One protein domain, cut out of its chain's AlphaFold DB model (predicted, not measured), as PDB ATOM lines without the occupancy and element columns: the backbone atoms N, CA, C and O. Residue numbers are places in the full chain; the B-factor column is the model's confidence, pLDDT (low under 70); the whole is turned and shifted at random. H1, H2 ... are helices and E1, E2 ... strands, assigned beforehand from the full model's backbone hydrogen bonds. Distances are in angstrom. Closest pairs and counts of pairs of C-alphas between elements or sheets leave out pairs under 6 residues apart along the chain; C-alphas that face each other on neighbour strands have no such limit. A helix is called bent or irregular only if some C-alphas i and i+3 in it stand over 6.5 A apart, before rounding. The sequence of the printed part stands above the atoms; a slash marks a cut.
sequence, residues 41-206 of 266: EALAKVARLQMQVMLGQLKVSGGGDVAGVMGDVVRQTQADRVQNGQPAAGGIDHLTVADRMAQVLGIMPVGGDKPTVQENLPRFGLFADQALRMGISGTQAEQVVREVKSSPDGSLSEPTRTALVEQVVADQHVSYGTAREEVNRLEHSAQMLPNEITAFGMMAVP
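This is residues 41 to 206 of the 266 residues of an uncharacterized protein of Anaerolineae bacterium (UniProt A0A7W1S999). A sharply bent ribbon of two antiparallel strands, E1 and E2, leads from a body of six mostly crossed helices to H1, whose residues 41 to 46 stick out. H2 is in the middle of the body with H3, H4 and H5 packed on it; H7 packs on H4 and H5, and H6 on H7. Printed are 166 residues, with seven named helices and two named strands in the order H1 E1 H2 H3 H4 H5 H6 H7 E2. The class is mostly helix, and the whole is compact, with a radius of gyration of the C-alphas of 17.1 A and spans of 54 by 39 by 30 A.

E1, residues 51 to 61, and E2, residues 196 to 206, are antiparallel neighbours at 157 degrees, with N 54 and O 203 within hydrogen-bond range at 2.9 A. E1 bends by 86 degrees at residue 55, E2 by 92 degrees at residue 201. H2, residues 63 to 83, touches H5, residues 138 to 150, at a shallow tilt of 18 degrees, opposite ways; the closest C-alphas, of Gly 71 and Gly 138, are 4.1 A apart. With residues 69 to 77 alone H2 touches H3, residues 94 to 104, about perpendicular at 75 degrees; closest are C-alphas 73 and 100, 5.6 A. H4, residues 121 to 134, touches H7, residues 176 to 192, at a shallow tilt of 24 degrees; closest are C-alphas 127 and 189, 5.1 A. With residues 176 to 183 alone H7 touches H6, residues 158 to 172; closest are C-alphas 165 and 179, 5.2 A. H1, residues 41 to 49, touches no helix. In the seven helices every O i to N i+4 pair is within hydrogen-bond range.

H2 measures 30.0 A, H7 24.4 A, E1 24.1 A and E2 23.4 A from first to last C-alpha. C-alpha 41 of H1 is at (13.234, -3.698, -25.517), C-alpha 206 of E2 at (-2.298, 3.996, -28.359).

The C-alphas farthest apart, of Leu 49 and Gly 177, are 55.7 A apart. The printed part has no cut; the link from H3 to H4 is long. Residues 42 to 52, 111 to 114 and 206 are under pLDDT 70.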
ATOM      1  N   GLU A  41      13.830  -2.614 -24.732       71.06
ATOM      2  CA  GLU A  41      13.234  -3.698 -25.517       71.06
ATOM      3  C   GLU A  41      11.909  -4.180 -24.922       71.06
ATOM      4  O   GLU A  41      10.932  -4.349 -25.654       71.06
ATOM      5  N   ALA A  42      11.841  -4.362 -23.600       69.00
ATOM      6  CA  ALA A  42      10.613  -4.744 -22.912       69.00
ATOM      7  C   ALA A  42       9.531  -3.668 -23.071       69.00
ATOM      8  O   ALA A  42       8.393  -3.990 -23.413       69.00
ATOM      9  N   LEU A  43       9.889  -2.392 -22.906       66.88
ATOM     10  CA  LEU A  43       8.970  -1.272 -23.087       66.88
ATOM     11  C   LEU A  43       8.533  -1.131 -24.548       66.88
ATOM     12  O   LEU A  43       7.347  -0.967 -24.809       66.88
ATOM     13  N   ALA A  44       9.441  -1.287 -25.510       66.62
ATOM     14  CA  ALA A  44       9.105  -1.279 -26.929       66.62
ATOM     15  C   ALA A  44       8.224  -2.477 -27.317       66.62
ATOM     16  O   ALA A  44       7.380  -2.369 -28.204       66.62
ATOM     17  N   LYS A  45       8.389  -3.634 -26.669       65.50
ATOM     18  CA  LYS A  45       7.538  -4.812 -26.874       65.50
ATOM     19  C   LYS A  45       6.147  -4.608 -26.276       65.50
ATOM     20  O   LYS A  45       5.165  -4.914 -26.941       65.50
ATOM     21  N   VAL A  46       6.053  -4.049 -25.069       63.09
ATOM     22  CA  VAL A  46       4.775  -3.699 -24.428       63.09
ATOM     23  C   VAL A  46       4.054  -2.601 -25.211       63.09
ATOM     24  O   VAL A  46       2.866  -2.746 -25.484       63.09
ATOM     25  N   ALA A  47       4.768  -1.570 -25.666       61.19
ATOM     26  CA  ALA A  47       4.219  -0.526 -26.524       61.19
ATOM     27  C   ALA A  47       3.661  -1.116 -27.827       61.19
ATOM     28  O   ALA A  47       2.520  -0.838 -28.176       61.19
ATOM     29  N   ARG A  48       4.398  -2.018 -28.496       62.09
ATOM     30  CA  ARG A  48       3.895  -2.725 -29.689       62.09
ATOM     31  C   ARG A  48       2.671  -3.599 -29.404       62.09
ATOM     32  O   ARG A  48       1.805  -3.698 -30.262       62.09
ATOM     33  N   LEU A  49       2.584  -4.223 -28.229       62.97
ATOM     34  CA  LEU A  49       1.425  -5.035 -27.832       62.97
ATOM     35  C   LEU A  49       0.181  -4.190 -27.512       62.97
ATOM     36  O   LEU A  49      -0.932  -4.684 -27.654       62.97
ATOM     37  N   GLN A  50       0.361  -2.935 -27.096       60.81
ATOM     38  CA  GLN A  50      -0.720  -1.991 -26.777       60.81
ATOM     39  C   GLN A  50      -1.063  -1.036 -27.934       60.81
ATOM     40  O   GLN A  50      -1.903  -0.148 -27.781       60.81
ATOM     41  N   MET A  51      -0.419  -1.193 -29.091       66.00
ATOM     42  CA  MET A  51      -0.671  -0.381 -30.278       66.00
ATOM     43  C   MET A  51      -1.598  -1.128 -31.233       66.00
ATOM     44  O   MET A  51      -1.239  -2.161 -31.796       66.00
ATOM     45  N   GLN A  52      -2.792  -0.577 -31.454       69.19
ATOM     46  CA  GLN A  52      -3.613  -0.972 -32.595       69.19
ATOM     47  C   GLN A  52      -3.161  -0.188 -33.819       69.19
ATOM     48  O   GLN A  52      -3.038   1.036 -33.776       69.19
ATOM     49  N   VAL A  53      -2.921  -0.893 -34.922       75.56
ATOM     50  CA  VAL A  53      -2.636  -0.259 -36.209       75.56
ATOM     51  C   VAL A  53      -3.963  -0.008 -36.919       75.56
ATOM     52  O   VAL A  53      -4.692  -0.950 -37.225       75.56
ATOM     53  N   MET A  54      -4.286   1.260 -37.168       78.31
ATOM     54  CA  MET A  54      -5.479   1.675 -37.909       78.31
ATOM     55  C   MET A  54      -5.086   2.159 -39.306       78.31
ATOM     56  O   MET A  54      -4.173   2.967 -39.443       78.31
ATOM     57  N   LEU A  55      -5.784   1.685 -40.342       82.88
ATOM     58  CA  LEU A  55      -5.677   2.216 -41.703       82.88
ATOM     59  C   LEU A  55      -6.584   3.443 -41.840       82.88
ATOM     60  O   LEU A  55      -7.786   3.338 -41.591       82.88
ATOM     61  N   GLY A  56      -6.046   4.583 -42.270       82.69
ATOM     62  CA  GLY A  56      -6.859   5.780 -42.454       82.69
ATOM     63  C   GLY A  56      -6.128   6.969 -43.065       82.69
ATOM     64  O   GLY A  56      -4.978   6.880 -43.493       82.69
ATOM     65  N   GLN A  57      -6.838   8.094 -43.105       84.00
ATOM     66  CA  GLN A  57      -6.311   9.391 -43.510       84.00
ATOM     67  C   GLN A  57      -6.072  10.245 -42.261       84.00
ATOM     68  O   GLN A  57      -7.001  10.496 -41.496       84.00
ATOM     69  N   LEU A  58      -4.838  10.702 -42.071       85.75
ATOM     70  CA  LEU A  58      -4.497  11.731 -41.102       85.75
ATOM     71  C   LEU A  58      -4.582  13.097 -41.775       85.75
ATOM     72  O   LEU A  58      -4.060  13.296 -42.875       85.75
ATOM     73  N   LYS A  59      -5.199  14.048 -41.077       87.94
ATOM     74  CA  LYS A  59      -5.193  15.455 -41.452       87.94
ATOM     75  C   LYS A  59      -4.602  16.279 -40.313       87.94
ATOM     76  O   LYS A  59      -5.181  16.333 -39.233       87.94
ATOM     77  N   VAL A  60      -3.480  16.938 -40.572       85.38
ATOM     78  CA  VAL A  60      -2.891  17.949 -39.685       85.38
ATOM     79  C   VAL A  60      -3.287  19.317 -40.221       85.38
ATOM     80  O   VAL A  60      -3.140  19.557 -41.415       85.38
ATOM     81  N   SER A  61      -3.846  20.192 -39.385       86.75
ATOM     82  CA  SER A  61      -4.404  21.480 -39.821       86.75
ATOM     83  C   SER A  61      -3.909  22.613 -38.938       86.75
ATOM     84  O   SER A  61      -4.056  22.547 -37.728       86.75
ATOM     85  N   GLY A  62      -3.418  23.682 -39.553       85.31
ATOM     86  CA  GLY A  62      -2.916  24.866 -38.865       85.31
ATOM     87  C   GLY A  62      -1.479  25.178 -39.267       85.31
ATOM     88  O   GLY A  62      -0.630  24.293 -39.338       85.31
ATOM     89  N   GLY A  63      -1.188  26.461 -39.502       82.38
ATOM     90  CA  GLY A  63       0.150  26.898 -39.917       82.38
ATOM     91  C   GLY A  63       1.250  26.530 -38.915       82.38
ATOM     92  O   GLY A  63       2.362  26.229 -39.331       82.38
ATOM     93  N   GLY A  64       0.929  26.489 -37.616       86.44
ATOM     94  CA  GLY A  64       1.857  26.065 -36.564       86.44
ATOM     95  C   GLY A  64       2.197  24.573 -36.611       86.44
ATOM     96  O   GLY A  64       3.363  24.220 -36.473       86.44
ATOM     97  N   ASP A  65       1.213  23.711 -36.866       90.06
ATOM     98  CA  ASP A  65       1.451  22.266 -36.950       90.06
ATOM     99  C   ASP A  65       2.195  21.905 -38.241       90.06
ATOM    100  O   ASP A  65       3.130  21.107 -38.220       90.06
ATOM    101  N   VAL A  66       1.849  22.556 -39.361       91.12
ATOM    102  CA  VAL A  66       2.610  22.432 -40.615       91.12
ATOM    103  C   VAL A  66       4.050  22.912 -40.426       91.12
ATOM    104  O   VAL A  66       4.974  22.249 -40.892       91.12
ATOM    105  N   ALA A  67       4.257  24.027 -39.719       93.88
ATOM    106  CA  ALA A  67       5.591  24.524 -39.395       93.88
ATOM    107  C   ALA A  67       6.401  23.500 -38.591       93.88
ATOM    108  O   ALA A  67       7.547  23.231 -38.949       93.88
ATOM    109  N   GLY A  68       5.793  22.901 -37.562       94.62
ATOM    110  CA  GLY A  68       6.422  21.852 -36.760       94.62
ATOM    111  C   GLY A  68       6.818  20.645 -37.610       94.62
ATOM    112  O   GLY A  68       7.973  20.230 -37.590       94.62
ATOM    113  N   VAL A  69       5.906  20.140 -38.451       94.56
ATOM    114  CA  VAL A  69       6.204  19.001 -39.338       94.56
ATOM    115  C   VAL A  69       7.353  19.322 -40.295       94.56
ATOM    116  O   VAL A  69       8.259  18.508 -40.461       94.56
ATOM    117  N   MET A  70       7.359  20.505 -40.913       96.25
ATOM    118  CA  MET A  70       8.431  20.883 -41.839       96.25
ATOM    119  C   MET A  70       9.773  21.094 -41.127       96.25
ATOM    120  O   MET A  70      10.812  20.696 -41.660       96.25
ATOM    121  N   GLY A  71       9.769  21.664 -39.921       95.88
ATOM    122  CA  GLY A  71      10.965  21.777 -39.086       95.88
ATOM    123  C   GLY A  71      11.536  20.414 -38.698       95.88
ATOM    124  O   GLY A  71      12.750  20.198 -38.760       95.88
ATOM    125  N   ASP A  72      10.663  19.463 -38.376       96.25
ATOM    126  CA  ASP A  72      11.021  18.086 -38.046       96.25
ATOM    127  C   ASP A  72      11.593  17.331 -39.249       96.25
ATOM    128  O   ASP A  72      12.610  16.653 -39.107       96.25
ATOM    129  N   VAL A  73      11.018  17.507 -40.444       95.25
ATOM    130  CA  VAL A  73      11.548  16.938 -41.697       95.25
ATOM    131  C   VAL A  73      12.968  17.433 -41.970       95.25
ATOM    132  O   VAL A  73      13.854  16.627 -42.270       95.25
ATOM    133  N   VAL A  74      13.212  18.743 -41.848       96.75
ATOM    134  CA  VAL A  74      14.550  19.331 -42.032       96.75
ATOM    135  C   VAL A  74      15.521  18.768 -40.993       96.75
ATOM    136  O   VAL A  74      16.605  18.308 -41.350       96.75
ATOM    137  N   ARG A  75      15.110  18.722 -39.719       96.25
ATOM    138  CA  ARG A  75      15.933  18.212 -38.615       96.25
ATOM    139  C   ARG A  75      16.295  16.736 -38.785       96.25
ATOM    140  O   ARG A  75      17.465  16.388 -38.645       96.25
ATOM    141  N   GLN A  76      15.325  15.879 -39.105       94.31
ATOM    142  CA  GLN A  76      15.559  14.455 -39.360       94.31
ATOM    143  C   GLN A  76      16.469  14.253 -40.571       94.31
ATOM    144  O   GLN A  76      17.406  13.465 -40.513       94.31
ATOM    145  N   THR A  77      16.255  15.013 -41.646       95.12
ATOM    146  CA  THR A  77      17.101  14.918 -42.841       95.12
ATOM    147  C   THR A  77      18.550  15.297 -42.536       95.12
ATOM    148  O   THR A  77      19.470  14.590 -42.944       95.12
ATOM    149  N   GLN A  78      18.774  16.385 -41.796       94.56
ATOM    150  CA  GLN A  78      20.115  16.799 -41.377       94.56
ATOM    151  C   GLN A  78      20.768  15.755 -40.468       94.56
ATOM    152  O   GLN A  78      21.923  15.396 -40.691       94.56
ATOM    153  N   ALA A  79      20.029  15.240 -39.481       93.50
ATOM    154  CA  ALA A  79      20.521  14.213 -38.569       93.50
ATOM    155  C   ALA A  79      20.935  12.940 -39.321       93.50
ATOM    156  O   ALA A  79      22.020  12.415 -39.079       93.50
ATOM    157  N   ASP A  80      20.118  12.489 -40.270       92.62
ATOM    158  CA  ASP A  80      20.394  11.296 -41.065       92.62
ATOM    159  C   ASP A  80      21.591  11.488 -41.994       92.62
ATOM    160  O   ASP A  80      22.408  10.581 -42.146       92.62
ATOM    161  N   ARG A  81      21.753  12.669 -42.595       92.62
ATOM    162  CA  ARG A  81      22.944  12.967 -43.404       92.62
ATOM    163  C   ARG A  81      24.211  12.916 -42.570       92.62
ATOM    164  O   ARG A  81      25.152  12.230 -42.958       92.62
ATOM    165  N   VAL A  82      24.210  13.572 -41.412       92.69
ATOM    166  CA  VAL A  82      25.364  13.584 -40.504       92.69
ATOM    167  C   VAL A  82      25.711  12.165 -40.048       92.69
ATOM    168  O   VAL A  82      26.881  11.789 -40.077       92.69
ATOM    169  N   GLN A  83      24.710  11.346 -39.709       92.06
ATOM    170  CA  GLN A  83      24.912   9.935 -39.354       92.06
ATOM    171  C   GLN A  83      25.508   9.112 -40.505       92.06
ATOM    172  O   GLN A  83      26.321   8.221 -40.268       92.06
ATOM    173  N   ASN A  84      25.159   9.438 -41.750       92.69
ATOM    174  CA  ASN A  84      25.681   8.789 -42.952       92.69
ATOM    175  C   ASN A  84      26.975   9.437 -43.493       92.69
ATOM    176  O   ASN A  84      27.392   9.132 -44.610       92.69
ATOM    177  N   GLY A  85      27.612  10.340 -42.737       90.25
ATOM    178  CA  GLY A  85      28.853  11.015 -43.139       90.25
ATOM    179  C   GLY A  85      28.687  12.031 -44.277       90.25
ATOM    180  O   GLY A  85      29.667  12.407 -44.919       90.25
ATOM    181  N   GLN A  86      27.458  12.467 -44.549       91.69
ATOM    182  CA  GLN A  86      27.131  13.484 -45.545       91.69
ATOM    183  C   GLN A  86      27.032  14.876 -44.898       91.69
ATOM    184  O   GLN A  86      26.712  14.989 -43.711       91.69
ATOM    185  N   PRO A  87      27.256  15.960 -45.665       89.88
ATOM    186  CA  PRO A  87      27.021  17.314 -45.175       89.88
ATOM    187  C   PRO A  87      25.568  17.500 -44.722       89.88
ATOM    188  O   PRO A  87      24.639  17.046 -45.390       89.88
ATOM    189  N   ALA A  88      25.360  18.200 -43.603       87.81
ATOM    190  CA  ALA A  88      24.013  18.514 -43.120       87.81
ATOM    191  C   ALA A  88      23.230  19.346 -44.154       87.81
ATOM    192  O   ALA A  88      22.056  19.077 -44.420       87.81
ATOM    193  N   ALA A  89      23.901  20.310 -44.791       89.38
ATOM    194  CA  ALA A  89      23.349  21.100 -45.885       89.38
ATOM    195  C   ALA A  89      23.381  20.337 -47.221       89.38
ATOM    196  O   ALA A  89      24.317  19.594 -47.510       89.38
ATOM    197  N   GLY A  90      22.360  20.530 -48.056       88.62
ATOM    198  CA  GLY A  90      22.247  19.885 -49.368       88.62
ATOM    199  C   GLY A  90      20.803  19.691 -49.824       88.62
ATOM    200  O   GLY A  90      19.889  19.685 -49.005       88.62
ATOM    201  N   GLY A  91      20.581  19.513 -51.124       89.88
ATOM    202  CA  GLY A  91      19.230  19.345 -51.668       89.88
ATOM    203  C   GLY A  91      18.563  18.018 -51.291       89.88
ATOM    204  O   GLY A  91      19.246  17.046 -50.964       89.88
ATOM    205  N   ILE A  92      17.235  17.977 -51.327       93.38
ATOM    206  CA  ILE A  92      16.430  16.771 -51.078       93.38
ATOM    207  C   ILE A  92      15.385  16.614 -52.184       93.38
ATOM    208  O   ILE A  92      14.825  17.597 -52.666       93.38
ATOM    209  N   ASP A  93      15.117  15.381 -52.606       90.88
ATOM    210  CA  ASP A  93      14.035  15.111 -53.543       90.88
ATOM    211  C   ASP A  93      12.675  15.032 -52.829       90.88
ATOM    212  O   ASP A  93      12.563  14.738 -51.638       90.88
ATOM    213  N   HIS A  94      11.612  15.294 -53.582       87.19
ATOM    214  CA  HIS A  94      10.261  15.366 -53.038       87.19
ATOM    215  C   HIS A  94       9.730  14.011 -52.542       87.19
ATOM    216  O   HIS A  94       8.881  14.007 -51.658       87.19
ATOM    217  N   LEU A  95      10.204  12.874 -53.066       88.19
ATOM    218  CA  LEU A  95       9.763  11.555 -52.598       88.19
ATOM    219  C   LEU A  95      10.371  11.255 -51.231       88.19
ATOM    220  O   LEU A  95       9.640  10.905 -50.308       88.19
ATOM    221  N   THR A  96      11.665  11.532 -51.058       90.62
ATOM    222  CA  THR A  96      12.315  11.466 -49.747       90.62
ATOM    223  C   THR A  96      11.620  12.396 -48.752       90.62
ATOM    224  O   THR A  96      11.380  11.998 -47.615       90.62
ATOM    225  N   VAL A  97      11.220  13.610 -49.158       91.94
ATOM    226  CA  VAL A  97      10.428  14.504 -48.290       91.94
ATOM    227  C   VAL A  97       9.093  13.870 -47.891       91.94
ATOM    228  O   VAL A  97       8.727  13.960 -46.721       91.94
ATOM    229  N   ALA A  98       8.390  13.191 -48.803       89.56
ATOM    230  CA  ALA A  98       7.144  12.490 -48.478       89.56
ATOM    231  C   ALA A  98       7.357  11.415 -47.406       89.56
ATOM    232  O   ALA A  98       6.582  11.335 -46.452       89.56
ATOM    233  N   ASP A  99       8.426  10.627 -47.545       89.38
ATOM    234  CA  ASP A  99       8.777   9.571 -46.597       89.38
ATOM    235  C   ASP A  99       9.122  10.153 -45.221       89.38
ATOM    236  O   ASP A  99       8.663   9.647 -44.196       89.38
ATOM    237  N   ARG A 100       9.865  11.269 -45.177       91.62
ATOM    238  CA  ARG A 100      10.157  11.977 -43.918       91.62
ATOM    239  C   ARG A 100       8.912  12.556 -43.281       91.62
ATOM    240  O   ARG A 100       8.729  12.414 -42.078       91.62
ATOM    241  N   MET A 101       8.025  13.160 -44.064       91.44
ATOM    242  CA  MET A 101       6.750  13.647 -43.542       91.44
ATOM    243  C   MET A 101       5.919  12.497 -42.967       91.44
ATOM    244  O   MET A 101       5.359  12.642 -41.886       91.44
ATOM    245  N   ALA A 102       5.876  11.339 -43.629       89.81
ATOM    246  CA  ALA A 102       5.190  10.159 -43.110       89.81
ATOM    247  C   ALA A 102       5.782   9.694 -41.767       89.81
ATOM    248  O   ALA A 102       5.031   9.446 -40.824       89.81
ATOM    249  N   GLN A 103       7.115   9.659 -41.652       89.56
ATOM    250  CA  GLN A 103       7.818   9.327 -40.407       89.56
ATOM    251  C   GLN A 103       7.511  10.320 -39.280       89.56
ATOM    252  O   GLN A 103       7.175   9.894 -38.176       89.56
ATOM    253  N   VAL A 104       7.575  11.628 -39.555       90.81
ATOM    254  CA  VAL A 104       7.233  12.687 -38.587       90.81
ATOM    255  C   VAL A 104       5.780  12.571 -38.126       90.81
ATOM    256  O   VAL A 104       5.491  12.738 -36.945       90.81
ATOM    257  N   LEU A 105       4.866  12.228 -39.034       88.88
ATOM    258  CA  LEU A 105       3.449  12.034 -38.726       88.88
ATOM    259  C   LEU A 105       3.139  10.676 -38.071       88.88
ATOM    260  O   LEU A 105       1.986  10.419 -37.722       88.88
ATOM    261  N   GLY A 106       4.130   9.791 -37.920       86.19
ATOM    262  CA  GLY A 106       3.939   8.446 -37.375       86.19
ATOM    263  C   GLY A 106       3.081   7.538 -38.263       86.19
ATOM    264  O   GLY A 106       2.439   6.609 -37.763       86.19
ATOM    265  N   ILE A 107       3.038   7.810 -39.569       86.12
ATOM    266  CA  ILE A 107       2.247   7.055 -40.539       86.12
ATOM    267  C   ILE A 107       3.159   6.082 -41.277       86.12
ATOM    268  O   ILE A 107       4.145   6.461 -41.903       86.12
ATOM    269  N   MET A 108       2.789   4.810 -41.240       83.06
ATOM    270  CA  MET A 108       3.430   3.758 -42.007       83.06
ATOM    271  C   MET A 108       2.781   3.657 -43.395       83.06
ATOM    272  O   MET A 108       1.545   3.654 -43.498       83.06
ATOM    273  N   PRO A 109       3.577   3.536 -44.469       78.62
ATOM    274  CA  PRO A 109       3.049   3.354 -45.809       78.62
ATOM    275  C   PRO A 109       2.265   2.043 -45.892       78.62
ATOM    276  O   PRO A 109       2.672   0.996 -45.386       78.62
ATOM    277  N   VAL A 110       1.114   2.114 -46.543       73.06
ATOM    278  CA  VAL A 110       0.283   0.957 -46.870       73.06
ATOM    279  C   VAL A 110       0.675   0.555 -48.274       73.06
ATOM    280  O   VAL A 110       0.536   1.363 -49.183       73.06
ATOM    281  N   GLY A 111       1.290  -0.621 -48.416       64.81
ATOM    282  CA  GLY A 111       2.035  -1.014 -49.616       64.81
ATOM    283  C   GLY A 111       1.407  -0.590 -50.954       64.81
ATOM    284  O   GLY A 111       0.193  -0.645 -51.141       64.81
ATOM    285  N   GLY A 112       2.266  -0.182 -51.887       65.88
ATOM    286  CA  GLY A 112       1.913   0.356 -53.201       65.88
ATOM    287  C   GLY A 112       2.881   1.471 -53.608       65.88
ATOM    288  O   GLY A 112       3.594   2.004 -52.766       65.88
ATOM    289  N   ASP A 113       2.892   1.849 -54.888       63.62
ATOM    290  CA  ASP A 113       3.832   2.850 -55.435       63.62
ATOM    291  C   ASP A 113       3.451   4.312 -55.120       63.62
ATOM    292  O   ASP A 113       4.011   5.247 -55.692       63.62
ATOM    293  N   LYS A 114       2.451   4.543 -54.259       67.88
ATOM    294  CA  LYS A 114       1.959   5.893 -53.955       67.88
ATOM    295  C   LYS A 114       2.524   6.386 -52.622       67.88
ATOM    296  O   LYS A 114       2.363   5.683 -51.625       67.88
ATOM    297  N   PRO A 115       3.107   7.597 -52.575       73.50
ATOM    298  CA  PRO A 115       3.596   8.164 -51.328       73.50
ATOM    299  C   PRO A 115       2.448   8.380 -50.337       73.50
ATOM    300  O   PRO A 115       1.316   8.680 -50.724       73.50
ATOM    301  N   THR A 116       2.742   8.246 -49.044       80.31
ATOM    302  CA  THR A 116       1.780   8.452 -47.947       80.31
ATOM    303  C   THR A 116       1.221   9.876 -47.956       80.31
ATOM    304  O   THR A 116       0.023  10.075 -47.754       80.31
ATOM    305  N   VAL A 117       2.073  10.863 -48.247       83.00
ATOM    306  CA  VAL A 117       1.693  12.263 -48.470       83.00
ATOM    307  C   VAL A 117       1.632  12.509 -49.977       83.00
ATOM    308  O   VAL A 117       2.660  12.522 -50.647       83.00
ATOM    309  N   GLN A 118       0.427  12.677 -50.524       74.19
ATOM    310  CA  GLN A 118       0.228  12.857 -51.974       74.19
ATOM    311  C   GLN A 118      -0.053  14.314 -52.333       74.19
ATOM    312  O   GLN A 118       0.431  14.831 -53.340       74.19
ATOM    313  N   GLU A 119      -0.848  14.990 -51.508       83.19
ATOM    314  CA  GLU A 119      -1.292  16.348 -51.785       83.19
ATOM    315  C   GLU A 119      -0.181  17.350 -51.495       83.19
ATOM    316  O   GLU A 119       0.500  17.270 -50.477       83.19
ATOM    317  N   ASN A 120      -0.018  18.325 -52.392       87.19
ATOM    318  CA  ASN A 120       0.920  19.440 -52.231       87.19
ATOM    319  C   ASN A 120       2.393  19.033 -52.035       87.19
ATOM    320  O   ASN A 120       3.213  19.892 -51.709       87.19
ATOM    321  N   LEU A 121       2.758  17.773 -52.309       89.19
ATOM    322  CA  LEU A 121       4.118  17.262 -52.142       89.19
ATOM    323  C   LEU A 121       5.196  18.110 -52.838       89.19
ATOM    324  O   LEU A 121       6.211  18.394 -52.202       89.19
ATOM    325  N   PRO A 122       4.990  18.616 -54.071       92.25
ATOM    326  CA  PRO A 122       5.965  19.508 -54.694       92.25
ATOM    327  C   PRO A 122       6.228  20.787 -53.886       92.25
ATOM    328  O   PRO A 122       7.344  21.291 -53.892       92.25
ATOM    329  N   ARG A 123       5.221  21.308 -53.169       93.81
ATOM    330  CA  ARG A 123       5.347  22.531 -52.360       93.81
ATOM    331  C   ARG A 123       6.118  22.263 -51.069       93.81
ATOM    332  O   ARG A 123       7.003  23.041 -50.728       93.81
ATOM    333  N   PHE A 124       5.830  21.143 -50.401       94.50
ATOM    334  CA  PHE A 124       6.605  20.692 -49.241       94.50
ATOM    335  C   PHE A 124       8.061  20.409 -49.619       94.50
ATOM    336  O   PHE A 124       8.979  20.867 -48.940       94.50
ATOM    337  N   GLY A 125       8.266  19.716 -50.742       93.81
ATOM    338  CA  GLY A 125       9.585  19.409 -51.283       93.81
ATOM    339  C   GLY A 125      10.395  20.659 -51.608       93.81
ATOM    340  O   GLY A 125      11.550  20.743 -51.211       93.81
ATOM    341  N   LEU A 126       9.785  21.655 -52.259       95.75
ATOM    342  CA  LEU A 126      10.455  22.910 -52.601       95.75
ATOM    343  C   LEU A 126      10.958  23.655 -51.360       95.75
ATOM    344  O   LEU A 126      12.102  24.101 -51.336       95.75
ATOM    345  N   PHE A 127      10.118  23.770 -50.328       96.75
ATOM    346  CA  PHE A 127      10.515  24.420 -49.080       96.75
ATOM    347  C   PHE A 127      11.638  23.647 -48.374       96.75
ATOM    348  O   PHE A 127      12.637  24.243 -47.977       96.75
ATOM    349  N   ALA A 128      11.497  22.324 -48.241       96.19
ATOM    350  CA  ALA A 128      12.498  21.491 -47.579       96.19
ATOM    351  C   ALA A 128      13.845  21.507 -48.320       96.19
ATOM    352  O   ALA A 128      14.888  21.637 -47.683       96.19
ATOM    353  N   ASP A 129      13.833  21.428 -49.653       96.25
ATOM    354  CA  ASP A 129      15.033  21.533 -50.488       96.25
ATOM    355  C   ASP A 129      15.719  22.888 -50.312       96.25
ATOM    356  O   ASP A 129      16.917  22.927 -50.034       96.25
ATOM    357  N   GLN A 130      14.963  23.987 -50.375       96.12
ATOM    358  CA  GLN A 130      15.502  25.331 -50.175       96.12
ATOM    359  C   GLN A 130      16.107  25.494 -48.773       96.12
ATOM    360  O   GLN A 130      17.242  25.949 -48.640       96.12
ATOM    361  N   ALA A 131      15.393  25.063 -47.731       96.25
ATOM    362  CA  ALA A 131      15.872  25.097 -46.353       96.25
ATOM    363  C   ALA A 131      17.186  24.312 -46.189       96.25
ATOM    364  O   ALA A 131      18.192  24.825 -45.691       96.25
ATOM    365  N   LEU A 132      17.215  23.070 -46.666       95.94
ATOM    366  CA  LEU A 132      18.381  22.209 -46.520       95.94
ATOM    367  C   LEU A 132      19.572  22.694 -47.352       95.94
ATOM    368  O   LEU A 132      20.705  22.593 -46.886       95.94
ATOM    369  N   ARG A 133      19.357  23.246 -48.553       94.31
ATOM    370  CA  ARG A 133      20.425  23.882 -49.347       94.31
ATOM    371  C   ARG A 133      21.007  25.092 -48.646       94.31
ATOM    372  O   ARG A 133      22.219  25.276 -48.676       94.31
ATOM    373  N   MET A 134      20.150  25.880 -48.000       94.38
ATOM    374  CA  MET A 134      20.583  27.058 -47.267       94.38
ATOM    375  C   MET A 134      21.344  26.727 -45.979       94.38
ATOM    376  O   MET A 134      21.965  27.616 -45.401       94.38
ATOM    377  N   GLY A 135      21.292  25.470 -45.531       93.19
ATOM    378  CA  GLY A 135      21.886  25.043 -44.269       93.19
ATOM    379  C   GLY A 135      21.121  25.543 -43.044       93.19
ATOM    380  O   GLY A 135      21.668  25.518 -41.946       93.19
ATOM    381  N   ILE A 136      19.866  25.986 -43.196       94.81
ATOM    382  CA  ILE A 136      19.071  26.420 -42.042       94.81
ATOM    383  C   ILE A 136      18.688  25.210 -41.188       94.81
ATOM    384  O   ILE A 136      18.412  24.121 -41.695       94.81
ATOM    385  N   SER A 137      18.672  25.393 -39.874       95.44
ATOM    386  CA  SER A 137      18.278  24.346 -38.928       95.44
ATOM    387  C   SER A 137      16.775  24.061 -38.983       95.44
ATOM    388  O   SER A 137      15.979  24.911 -39.383       95.44
ATOM    389  N   GLY A 138      16.356  22.886 -38.504       95.25
ATOM    390  CA  GLY A 138      14.930  22.555 -38.393       95.25
ATOM    391  C   GLY A 138      14.126  23.549 -37.545       95.25
ATOM    392  O   GLY A 138      13.005  23.889 -37.903       95.25
ATOM    393  N   THR A 139      14.716  24.093 -36.476       96.56
ATOM    394  CA  THR A 139      14.083  25.135 -35.647       96.56
ATOM    395  C   THR A 139      13.907  26.451 -36.401       96.56
ATOM    396  O   THR A 139      12.876  27.104 -36.270       96.56
ATOM    397  N   GLN A 140      14.880  26.834 -37.233       96.38
ATOM    398  CA  GLN A 140      14.759  28.014 -38.094       96.38
ATOM    399  C   GLN A 140      13.729  27.797 -39.201       96.38
ATOM    400  O   GLN A 140      12.949  28.697 -39.490       96.38
ATOM    401  N   ALA A 141      13.689  26.603 -39.795       96.81
ATOM    402  CA  ALA A 141      12.686  26.248 -40.791       96.81
ATOM    403  C   ALA A 141      11.266  26.323 -40.206       96.81
ATOM    404  O   ALA A 141      10.385  26.923 -40.819       96.81
ATOM    405  N   GLU A 142      11.054  25.795 -38.998       97.06
ATOM    406  CA  GLU A 142       9.787  25.940 -38.278       97.06
ATOM    407  C   GLU A 142       9.438  27.415 -38.038       97.06
ATOM    408  O   GLU A 142       8.322  27.841 -38.334       97.06
ATOM    409  N   GLN A 143      10.386  28.212 -37.537       96.69
ATOM    410  CA  GLN A 143      10.174  29.638 -37.295       96.69
ATOM    411  C   GLN A 143       9.773  30.378 -38.578       96.69
ATOM    412  O   GLN A 143       8.816  31.148 -38.560       96.69
ATOM    413  N   VAL A 144      10.447  30.102 -39.697       96.62
ATOM    414  CA  VAL A 144      10.151  30.707 -41.002       96.62
ATOM    415  C   VAL A 144       8.722  30.410 -41.437       96.62
ATOM    416  O   VAL A 144       7.985  31.328 -41.791       96.62
ATOM    417  N   VAL A 145       8.301  29.142 -41.386       96.38
ATOM    418  CA  VAL A 145       6.928  28.775 -41.760       96.38
ATOM    419  C   VAL A 145       5.931  29.414 -40.802       96.38
ATOM    420  O   VAL A 145       4.940  29.981 -41.247       96.38
ATOM    421  N   ARG A 146       6.193  29.372 -39.494       95.56
ATOM    422  CA  ARG A 146       5.310  29.941 -38.473       95.56
ATOM    423  C   ARG A 146       5.103  31.440 -38.679       95.56
ATOM    424  O   ARG A 146       3.955  31.877 -38.715       95.56
ATOM    425  N   GLU A 147       6.182  32.203 -38.851       95.50
ATOM    426  CA  GLU A 147       6.125  33.647 -39.096       95.50
ATOM    427  C   GLU A 147       5.347  33.946 -40.377       95.50
ATOM    428  O   GLU A 147       4.326  34.629 -40.313       95.50
ATOM    429  N   VAL A 148       5.730  33.332 -41.501       95.56
ATOM    430  CA  VAL A 148       5.073  33.539 -42.800       95.56
ATOM    431  C   VAL A 148       3.586  33.176 -42.763       95.56
ATOM    432  O   VAL A 148       2.767  33.865 -43.362       95.56
ATOM    433  N   LYS A 149       3.196  32.113 -42.049       92.25
ATOM    434  CA  LYS A 149       1.784  31.706 -41.924       92.25
ATOM    435  C   LYS A 149       0.986  32.597 -40.977       92.25
ATOM    436  O   LYS A 149      -0.231  32.678 -41.117       92.25
ATOM    437  N   SER A 150       1.652  33.220 -40.010       91.88
ATOM    438  CA  SER A 150       1.030  34.140 -39.055       91.88
ATOM    439  C   SER A 150       0.984  35.587 -39.547       91.88
ATOM    440  O   SER A 150       0.175  36.367 -39.045       91.88
ATOM    441  N   SER A 151       1.826  35.948 -40.523       91.31
ATOM    442  CA  SER A 151       1.918  37.316 -41.020       91.31
ATOM    443  C   SER A 151       0.801  37.630 -42.025       91.31
ATOM    444  O   SER A 151       0.584  36.848 -42.954       91.31
ATOM    445  N   PRO A 152       0.107  38.782 -41.911       87.00
ATOM    446  CA  PRO A 152      -0.966  39.164 -42.838       87.00
ATOM    447  C   PRO A 152      -0.519  39.291 -44.300       87.00
ATOM    448  O   PRO A 152      -1.302  39.062 -45.218       87.00
ATOM    449  N   ASP A 153       0.733  39.680 -44.512       89.50
ATOM    450  CA  ASP A 153       1.380  39.859 -45.811       89.50
ATOM    451  C   ASP A 153       2.165  38.616 -46.268       89.50
ATOM    452  O   ASP A 153       2.652  38.571 -47.398       89.50
ATOM    453  N   GLY A 154       2.258  37.586 -45.421       90.44
ATOM    454  CA  GLY A 154       3.008  36.367 -45.708       90.44
ATOM    455  C   GLY A 154       4.521  36.567 -45.775       90.44
ATOM    456  O   GLY A 154       5.183  35.823 -46.495       90.44
ATOM    457  N   SER A 155       5.057  37.567 -45.068       94.06
ATOM    458  CA  SER A 155       6.490  37.862 -45.035       94.06
ATOM    459  C   SER A 155       7.143  37.444 -43.714       94.06
ATOM    460  O   SER A 155       6.471  37.214 -42.705       94.06
ATOM    461  N   LEU A 156       8.471  37.307 -43.730       95.38
ATOM    462  CA  LEU A 156       9.259  37.180 -42.508       95.38
ATOM    463  C   LEU A 156       9.397  38.532 -41.821       95.38
ATOM    464  O   LEU A 156       9.502  39.570 -42.479       95.38
ATOM    465  N   SER A 157       9.505  38.515 -40.494       95.88
ATOM    466  CA  SER A 157       9.896  39.722 -39.776       95.88
ATOM    467  C   SER A 157      11.295  40.174 -40.217       95.88
ATOM    468  O   SER A 157      12.185  39.354 -40.460       95.88
ATOM    469  N   GLU A 158      11.509  41.488 -40.315       95.00
ATOM    470  CA  GLU A 158      12.810  42.047 -40.713       95.00
ATOM    471  C   GLU A 158      13.981  41.514 -39.860       95.00
ATOM    472  O   GLU A 158      14.987  41.117 -40.446       95.00
ATOM    473  N   PRO A 159      13.869  41.381 -38.519       95.38
ATOM    474  CA  PRO A 159      14.926  40.770 -37.713       95.38
ATOM    475  C   PRO A 159      15.251  39.325 -38.122       95.38
ATOM    476  O   PRO A 159      16.426  38.986 -38.275       95.38
ATOM    477  N   THR A 160      14.235  38.480 -38.337       95.25
ATOM    478  CA  THR A 160      14.424  37.081 -38.758       95.25
ATOM    479  C   THR A 160      15.044  37.010 -40.147       95.25
ATOM    480  O   THR A 160      15.986  36.250 -40.376       95.25
ATOM    481  N   ARG A 161      14.567  37.842 -41.077       96.06
ATOM    482  CA  ARG A 161      15.114  37.930 -42.430       96.06
ATOM    483  C   ARG A 161      16.590  38.335 -42.409       96.06
ATOM    484  O   ARG A 161      17.394  37.660 -43.046       96.06
ATOM    485  N   THR A 162      16.964  39.385 -41.676       96.94
ATOM    486  CA  THR A 162      18.365  39.828 -41.567       96.94
ATOM    487  C   THR A 162      19.254  38.737 -40.981       96.94
ATOM    488  O   THR A 162      20.293  38.439 -41.567       96.94
ATOM    489  N   ALA A 163      18.825  38.081 -39.898       96.69
ATOM    490  CA  ALA A 163      19.590  37.002 -39.276       96.69
ATOM    491  C   ALA A 163      19.838  35.828 -40.242       96.69
ATOM    492  O   ALA A 163      20.952  35.310 -40.319       96.69
ATOM    493  N   LEU A 164      18.825  35.434 -41.023       96.38
ATOM    494  CA  LEU A 164      18.972  34.380 -42.030       96.38
ATOM    495  C   LEU A 164      19.922  34.790 -43.159       96.38
ATOM    496  O   LEU A 164      20.722  33.972 -43.607       96.38
ATOM    497  N   VAL A 165      19.862  36.044 -43.618       97.50
ATOM    498  CA  VAL A 165      20.774  36.545 -44.658       97.50
ATOM    499  C   VAL A 165      22.214  36.541 -44.158       97.50
ATOM    500  O   VAL A 165      23.092  36.038 -44.853       97.50
ATOM    501  N   GLU A 166      22.462  37.064 -42.957       96.75
ATOM    502  CA  GLU A 166      23.798  37.089 -42.352       96.75
ATOM    503  C   GLU A 166      24.362  35.679 -42.164       96.75
ATOM    504  O   GLU A 166      25.518  35.433 -42.508       96.75
ATOM    505  N   GLN A 167      23.533  34.735 -41.710       94.88
ATOM    506  CA  GLN A 167      23.925  33.333 -41.607       94.88
ATOM    507  C   GLN A 167      24.290  32.744 -42.973       94.88
ATOM    508  O   GLN A 167      25.345  32.139 -43.115       94.88
ATOM    509  N   VAL A 168      23.460  32.942 -44.001       95.31
ATOM    510  CA  VAL A 168      23.734  32.414 -45.349       95.31
ATOM    511  C   VAL A 168      25.027  32.997 -45.923       95.31
ATOM    512  O   VAL A 168      25.804  32.269 -46.540       95.31
ATOM    513  N   VAL A 169      25.295  34.287 -45.696       96.25
ATOM    514  CA  VAL A 169      26.572  34.914 -46.070       96.25
ATOM    515  C   VAL A 169      27.743  34.233 -45.359       96.25
ATOM    516  O   VAL A 169      28.730  33.900 -46.015       96.25
ATOM    517  N   ALA A 170      27.635  34.014 -44.046       94.44
ATOM    518  CA  ALA A 170      28.696  33.421 -43.238       94.44
ATOM    519  C   ALA A 170      28.960  31.949 -43.599       94.44
ATOM    520  O   ALA A 170      30.111  31.557 -43.781       94.44
ATOM    521  N   ASP A 171      27.905  31.151 -43.758       91.88
ATOM    522  CA  ASP A 171      28.017  29.705 -43.940       91.88
ATOM    523  C   ASP A 171      28.380  29.337 -45.385       91.88
ATOM    524  O   ASP A 171      29.219  28.468 -45.635       91.88
ATOM    525  N   GLN A 172      27.778  30.015 -46.366       91.44
ATOM    526  CA  GLN A 172      27.946  29.681 -47.785       91.44
ATOM    527  C   GLN A 172      28.966  30.563 -48.503       91.44
ATOM    528  O   GLN A 172      29.255  30.320 -49.674       91.44
ATOM    529  N   HIS A 173      29.535  31.564 -47.822       92.94
ATOM    530  CA  HIS A 173      30.539  32.476 -48.381       92.94
ATOM    531  C   HIS A 173      30.052  33.200 -49.653       92.94
ATOM    532  O   HIS A 173      30.820  33.457 -50.584       92.94
ATOM    533  N   VAL A 174      28.758  33.521 -49.704       94.06
ATOM    534  CA  VAL A 174      28.113  34.214 -50.828       94.06
ATOM    535  C   VAL A 174      27.968  35.711 -50.561       94.06
ATOM    536  O   VAL A 174      28.096  36.189 -49.436       94.06
ATOM    537  N   SER A 175      27.673  36.483 -51.610       96.50
ATOM    538  CA  SER A 175      27.393  37.913 -51.455       96.50
ATOM    539  C   SER A 175      26.088  38.154 -50.685       96.50
ATOM    540  O   SER A 175      25.149  37.362 -50.778       96.50
ATOM    541  N   TYR A 176      25.985  39.296 -50.000       95.88
ATOM    542  CA  TYR A 176      24.754  39.699 -49.305       95.88
ATOM    543  C   TYR A 176      23.532  39.741 -50.239       95.88
ATOM    544  O   TYR A 176      22.436  39.347 -49.850       95.88
ATOM    545  N   GLY A 177      23.715  40.179 -51.492       96.31
ATOM    546  CA  GLY A 177      22.647  40.187 -52.496       96.31
ATOM    547  C   GLY A 177      22.141  38.778 -52.811       96.31
ATOM    548  O   GLY A 177      20.940  38.533 -52.762       96.31
ATOM    549  N   THR A 178      23.061  37.836 -53.032       95.81
ATOM    550  CA  THR A 178      22.734  36.421 -53.266       95.81
ATOM    551  C   THR A 178      22.042  35.796 -52.055       95.81
ATOM    552  O   THR A 178      21.010  35.153 -52.207       95.81
ATOM    553  N   ALA A 179      22.556  36.034 -50.846       96.44
ATOM    554  CA  ALA A 179      21.947  35.536 -49.615       96.44
ATOM    555  C   ALA A 179      20.518  36.066 -49.420       96.44
ATOM    556  O   ALA A 179      19.612  35.314 -49.068       96.44
ATOM    557  N   ARG A 180      20.288  37.349 -49.724       96.81
ATOM    558  CA  ARG A 180      18.950  37.949 -49.699       96.81
ATOM    559  C   ARG A 180      18.001  37.286 -50.695       96.81
ATOM    560  O   ARG A 180      16.840  37.064 -50.364       96.81
ATOM    561  N   GLU A 181      18.469  36.959 -51.894       97.12
ATOM    562  CA  GLU A 181      17.662  36.229 -52.876       97.12
ATOM    563  C   GLU A 181      17.314  34.808 -52.415       97.12
ATOM    564  O   GLU A 181      16.176  34.383 -52.613       97.12
ATOM    565  N   GLU A 182      18.243  34.091 -51.773       96.06
ATOM    566  CA  GLU A 182      17.969  32.765 -51.198       96.06
ATOM    567  C   GLU A 182      16.916  32.833 -50.086       96.06
ATOM    568  O   GLU A 182      15.977  32.035 -50.069       96.06
ATOM    569  N   VAL A 183      17.018  33.817 -49.187       96.81
ATOM    570  CA  VAL A 183      16.019  34.028 -48.127       96.81
ATOM    571  C   VAL A 183      14.663  34.430 -48.714       96.81
ATOM    572  O   VAL A 183      13.637  33.920 -48.274       96.81
ATOM    573  N   ASN A 184      14.635  35.259 -49.761       96.81
ATOM    574  CA  ASN A 184      13.393  35.589 -50.467       96.81
ATOM    575  C   ASN A 184      12.757  34.351 -51.125       96.81
ATOM    576  O   ASN A 184      11.536  34.190 -51.086       96.81
ATOM    577  N   ARG A 185      13.562  33.457 -51.720       96.31
ATOM    578  CA  ARG A 185      13.075  32.175 -52.264       96.31
ATOM    579  C   ARG A 185      12.489  31.292 -51.169       96.31
ATOM    580  O   ARG A 185      11.416  30.720 -51.361       96.31
ATOM    581  N   LEU A 186      13.168  31.208 -50.027       96.81
ATOM    582  CA  LEU A 186      12.703  30.461 -48.864       96.81
ATOM    583  C   LEU A 186      11.360  30.996 -48.360       96.81
ATOM    584  O   LEU A 186      10.419  30.219 -48.219       96.81
ATOM    585  N   GLU A 187      11.241  32.308 -48.165       96.44
ATOM    586  CA  GLU A 187       9.997  32.966 -47.752       96.44
ATOM    587  C   GLU A 187       8.856  32.675 -48.732       96.44
ATOM    588  O   GLU A 187       7.783  32.226 -48.329       96.44
ATOM    589  N   HIS A 188       9.107  32.827 -50.034       96.25
ATOM    590  CA  HIS A 188       8.100  32.544 -51.052       96.25
ATOM    591  C   HIS A 188       7.677  31.064 -51.050       96.25
ATOM    592  O   HIS A 188       6.492  30.745 -51.165       96.25
ATOM    593  N   SER A 189       8.623  30.140 -50.858       95.75
ATOM    594  CA  SER A 189       8.314  28.713 -50.731       95.75
ATOM    595  C   SER A 189       7.491  28.402 -49.473       95.75
ATOM    596  O   SER A 189       6.538  27.625 -49.551       95.75
ATOM    597  N   ALA A 190       7.770  29.071 -48.348       95.75
ATOM    598  CA  ALA A 190       6.997  28.962 -47.112       95.75
ATOM    599  C   ALA A 190       5.571  29.511 -47.286       95.75
ATOM    600  O   ALA A 190       4.597  28.918 -46.812       95.75
ATOM    601  N   GLN A 191       5.421  30.606 -48.034       94.81
ATOM    602  CA  GLN A 191       4.122  31.201 -48.342       94.81
ATOM    603  C   GLN A 191       3.242  30.223 -49.129       94.81
ATOM    604  O   GLN A 191       2.061  30.067 -48.816       94.81
ATOM    605  N   MET A 192       3.833  29.487 -50.073       95.12
ATOM    606  CA  MET A 192       3.131  28.486 -50.882       95.12
ATOM    607  C   MET A 192       2.728  27.217 -50.120       95.12
ATOM    608  O   MET A 192       1.895  26.458 -50.628       95.12
ATOM    609  N   LEU A 193       3.284  26.960 -48.930       94.38
ATOM    610  CA  LEU A 193       2.910  25.778 -48.151       94.38
ATOM    611  C   LEU A 193       1.398  25.765 -47.866       94.38
ATOM    612  O   LEU A 193       0.814  26.802 -47.545       94.38
ATOM    613  N   PRO A 194       0.718  24.619 -47.981       91.62
ATOM    614  CA  PRO A 194      -0.673  24.530 -47.558       91.62
ATOM    615  C   PRO A 194      -0.785  24.707 -46.035       91.62
ATOM    616  O   PRO A 194       0.167  24.474 -45.292       91.62
ATOM    617  N   ASN A 195      -1.969  25.098 -45.563       90.00
ATOM    618  CA  ASN A 195      -2.270  25.183 -44.125       90.00
ATOM    619  C   ASN A 195      -2.654  23.827 -43.521       90.00
ATOM    620  O   ASN A 195      -2.961  23.741 -42.336       90.00
ATOM    621  N   GLU A 196      -2.677  22.785 -44.342       90.88
ATOM    622  CA  GLU A 196      -3.045  21.438 -43.954       90.88
ATOM    623  C   GLU A 196      -2.146  20.419 -44.646       90.88
ATOM    624  O   GLU A 196      -1.727  20.607 -45.793       90.88
ATOM    625  N   ILE A 197      -1.850  19.339 -43.931       89.06
ATOM    626  CA  ILE A 197      -1.157  18.168 -44.449       89.06
ATOM    627  C   ILE A 197      -2.131  17.003 -44.382       89.06
ATOM    628  O   ILE A 197      -2.635  16.659 -43.311       89.06
ATOM    629  N   THR A 198      -2.353  16.385 -45.534       88.44
ATOM    630  CA  THR A 198      -3.149  15.172 -45.670       88.44
ATOM    631  C   THR A 198      -2.228  14.002 -45.967       88.44
ATOM    632  O   THR A 198      -1.428  14.053 -46.904       88.44
ATOM    633  N   ALA A 199      -2.365  12.928 -45.200       86.81
ATOM    634  CA  ALA A 199      -1.553  11.736 -45.357       86.81
ATOM    635  C   ALA A 199      -2.404  10.473 -45.192       86.81
ATOM    636  O   ALA A 199      -3.282  10.424 -44.336       86.81
ATOM    637  N   PHE A 200      -2.164   9.453 -46.012       85.38
ATOM    638  CA  PHE A 200      -2.912   8.195 -45.992       85.38
ATOM    639  C   PHE A 200      -1.992   7.020 -45.676       85.38
ATOM    640  O   PHE A 200      -1.013   6.787 -46.384       85.38
ATOM    641  N   GLY A 201      -2.325   6.252 -44.642       84.69
ATOM    642  CA  GLY A 201      -1.548   5.077 -44.275       84.69
ATOM    643  C   GLY A 201      -1.997   4.425 -42.975       84.69
ATOM    644  O   GLY A 201      -3.107   4.634 -42.487       84.69
ATOM    645  N   MET A 202      -1.121   3.588 -42.436       83.62
ATOM    646  CA  MET A 202      -1.308   2.913 -41.159       83.62
ATOM    647  C   MET A 202      -0.780   3.790 -40.026       83.62
ATOM    648  O   MET A 202       0.388   4.160 -40.034       83.62
ATOM    649  N   MET A 203      -1.602   4.076 -39.025       81.94
ATOM    650  CA  MET A 203      -1.202   4.799 -37.819       81.94
ATOM    651  C   MET A 203      -1.265   3.869 -36.611       81.94
ATOM    652  O   MET A 203      -2.243   3.142 -36.433       81.94
ATOM    653  N   ALA A 204      -0.236   3.905 -35.765       76.75
ATOM    654  CA  ALA A 204      -0.287   3.269 -34.456       76.75
ATOM    655  C   ALA A 204      -1.076   4.167 -33.496       76.75
ATOM    656  O   ALA A 204      -0.614   5.246 -33.130       76.75
ATOM    657  N   VAL A 205      -2.266   3.729 -33.093       71.19
ATOM    658  CA  VAL A 205      -3.077   4.433 -32.097       71.19
ATOM    659  C   VAL A 205      -2.841   3.769 -30.739       71.19
ATOM    660  O   VAL A 205      -3.041   2.552 -30.618       71.19
ATOM    661  N   PRO A 206      -2.395   4.520 -29.712       65.06
ATOM    662  CA  PRO A 206      -2.298   3.996 -28.359       65.06
ATOM    663  C   PRO A 206      -3.678   3.536 -27.893       65.06
ATOM    664  O   PRO A 206      -4.636   4.310 -27.937       65.06
TER     665      PRO A 206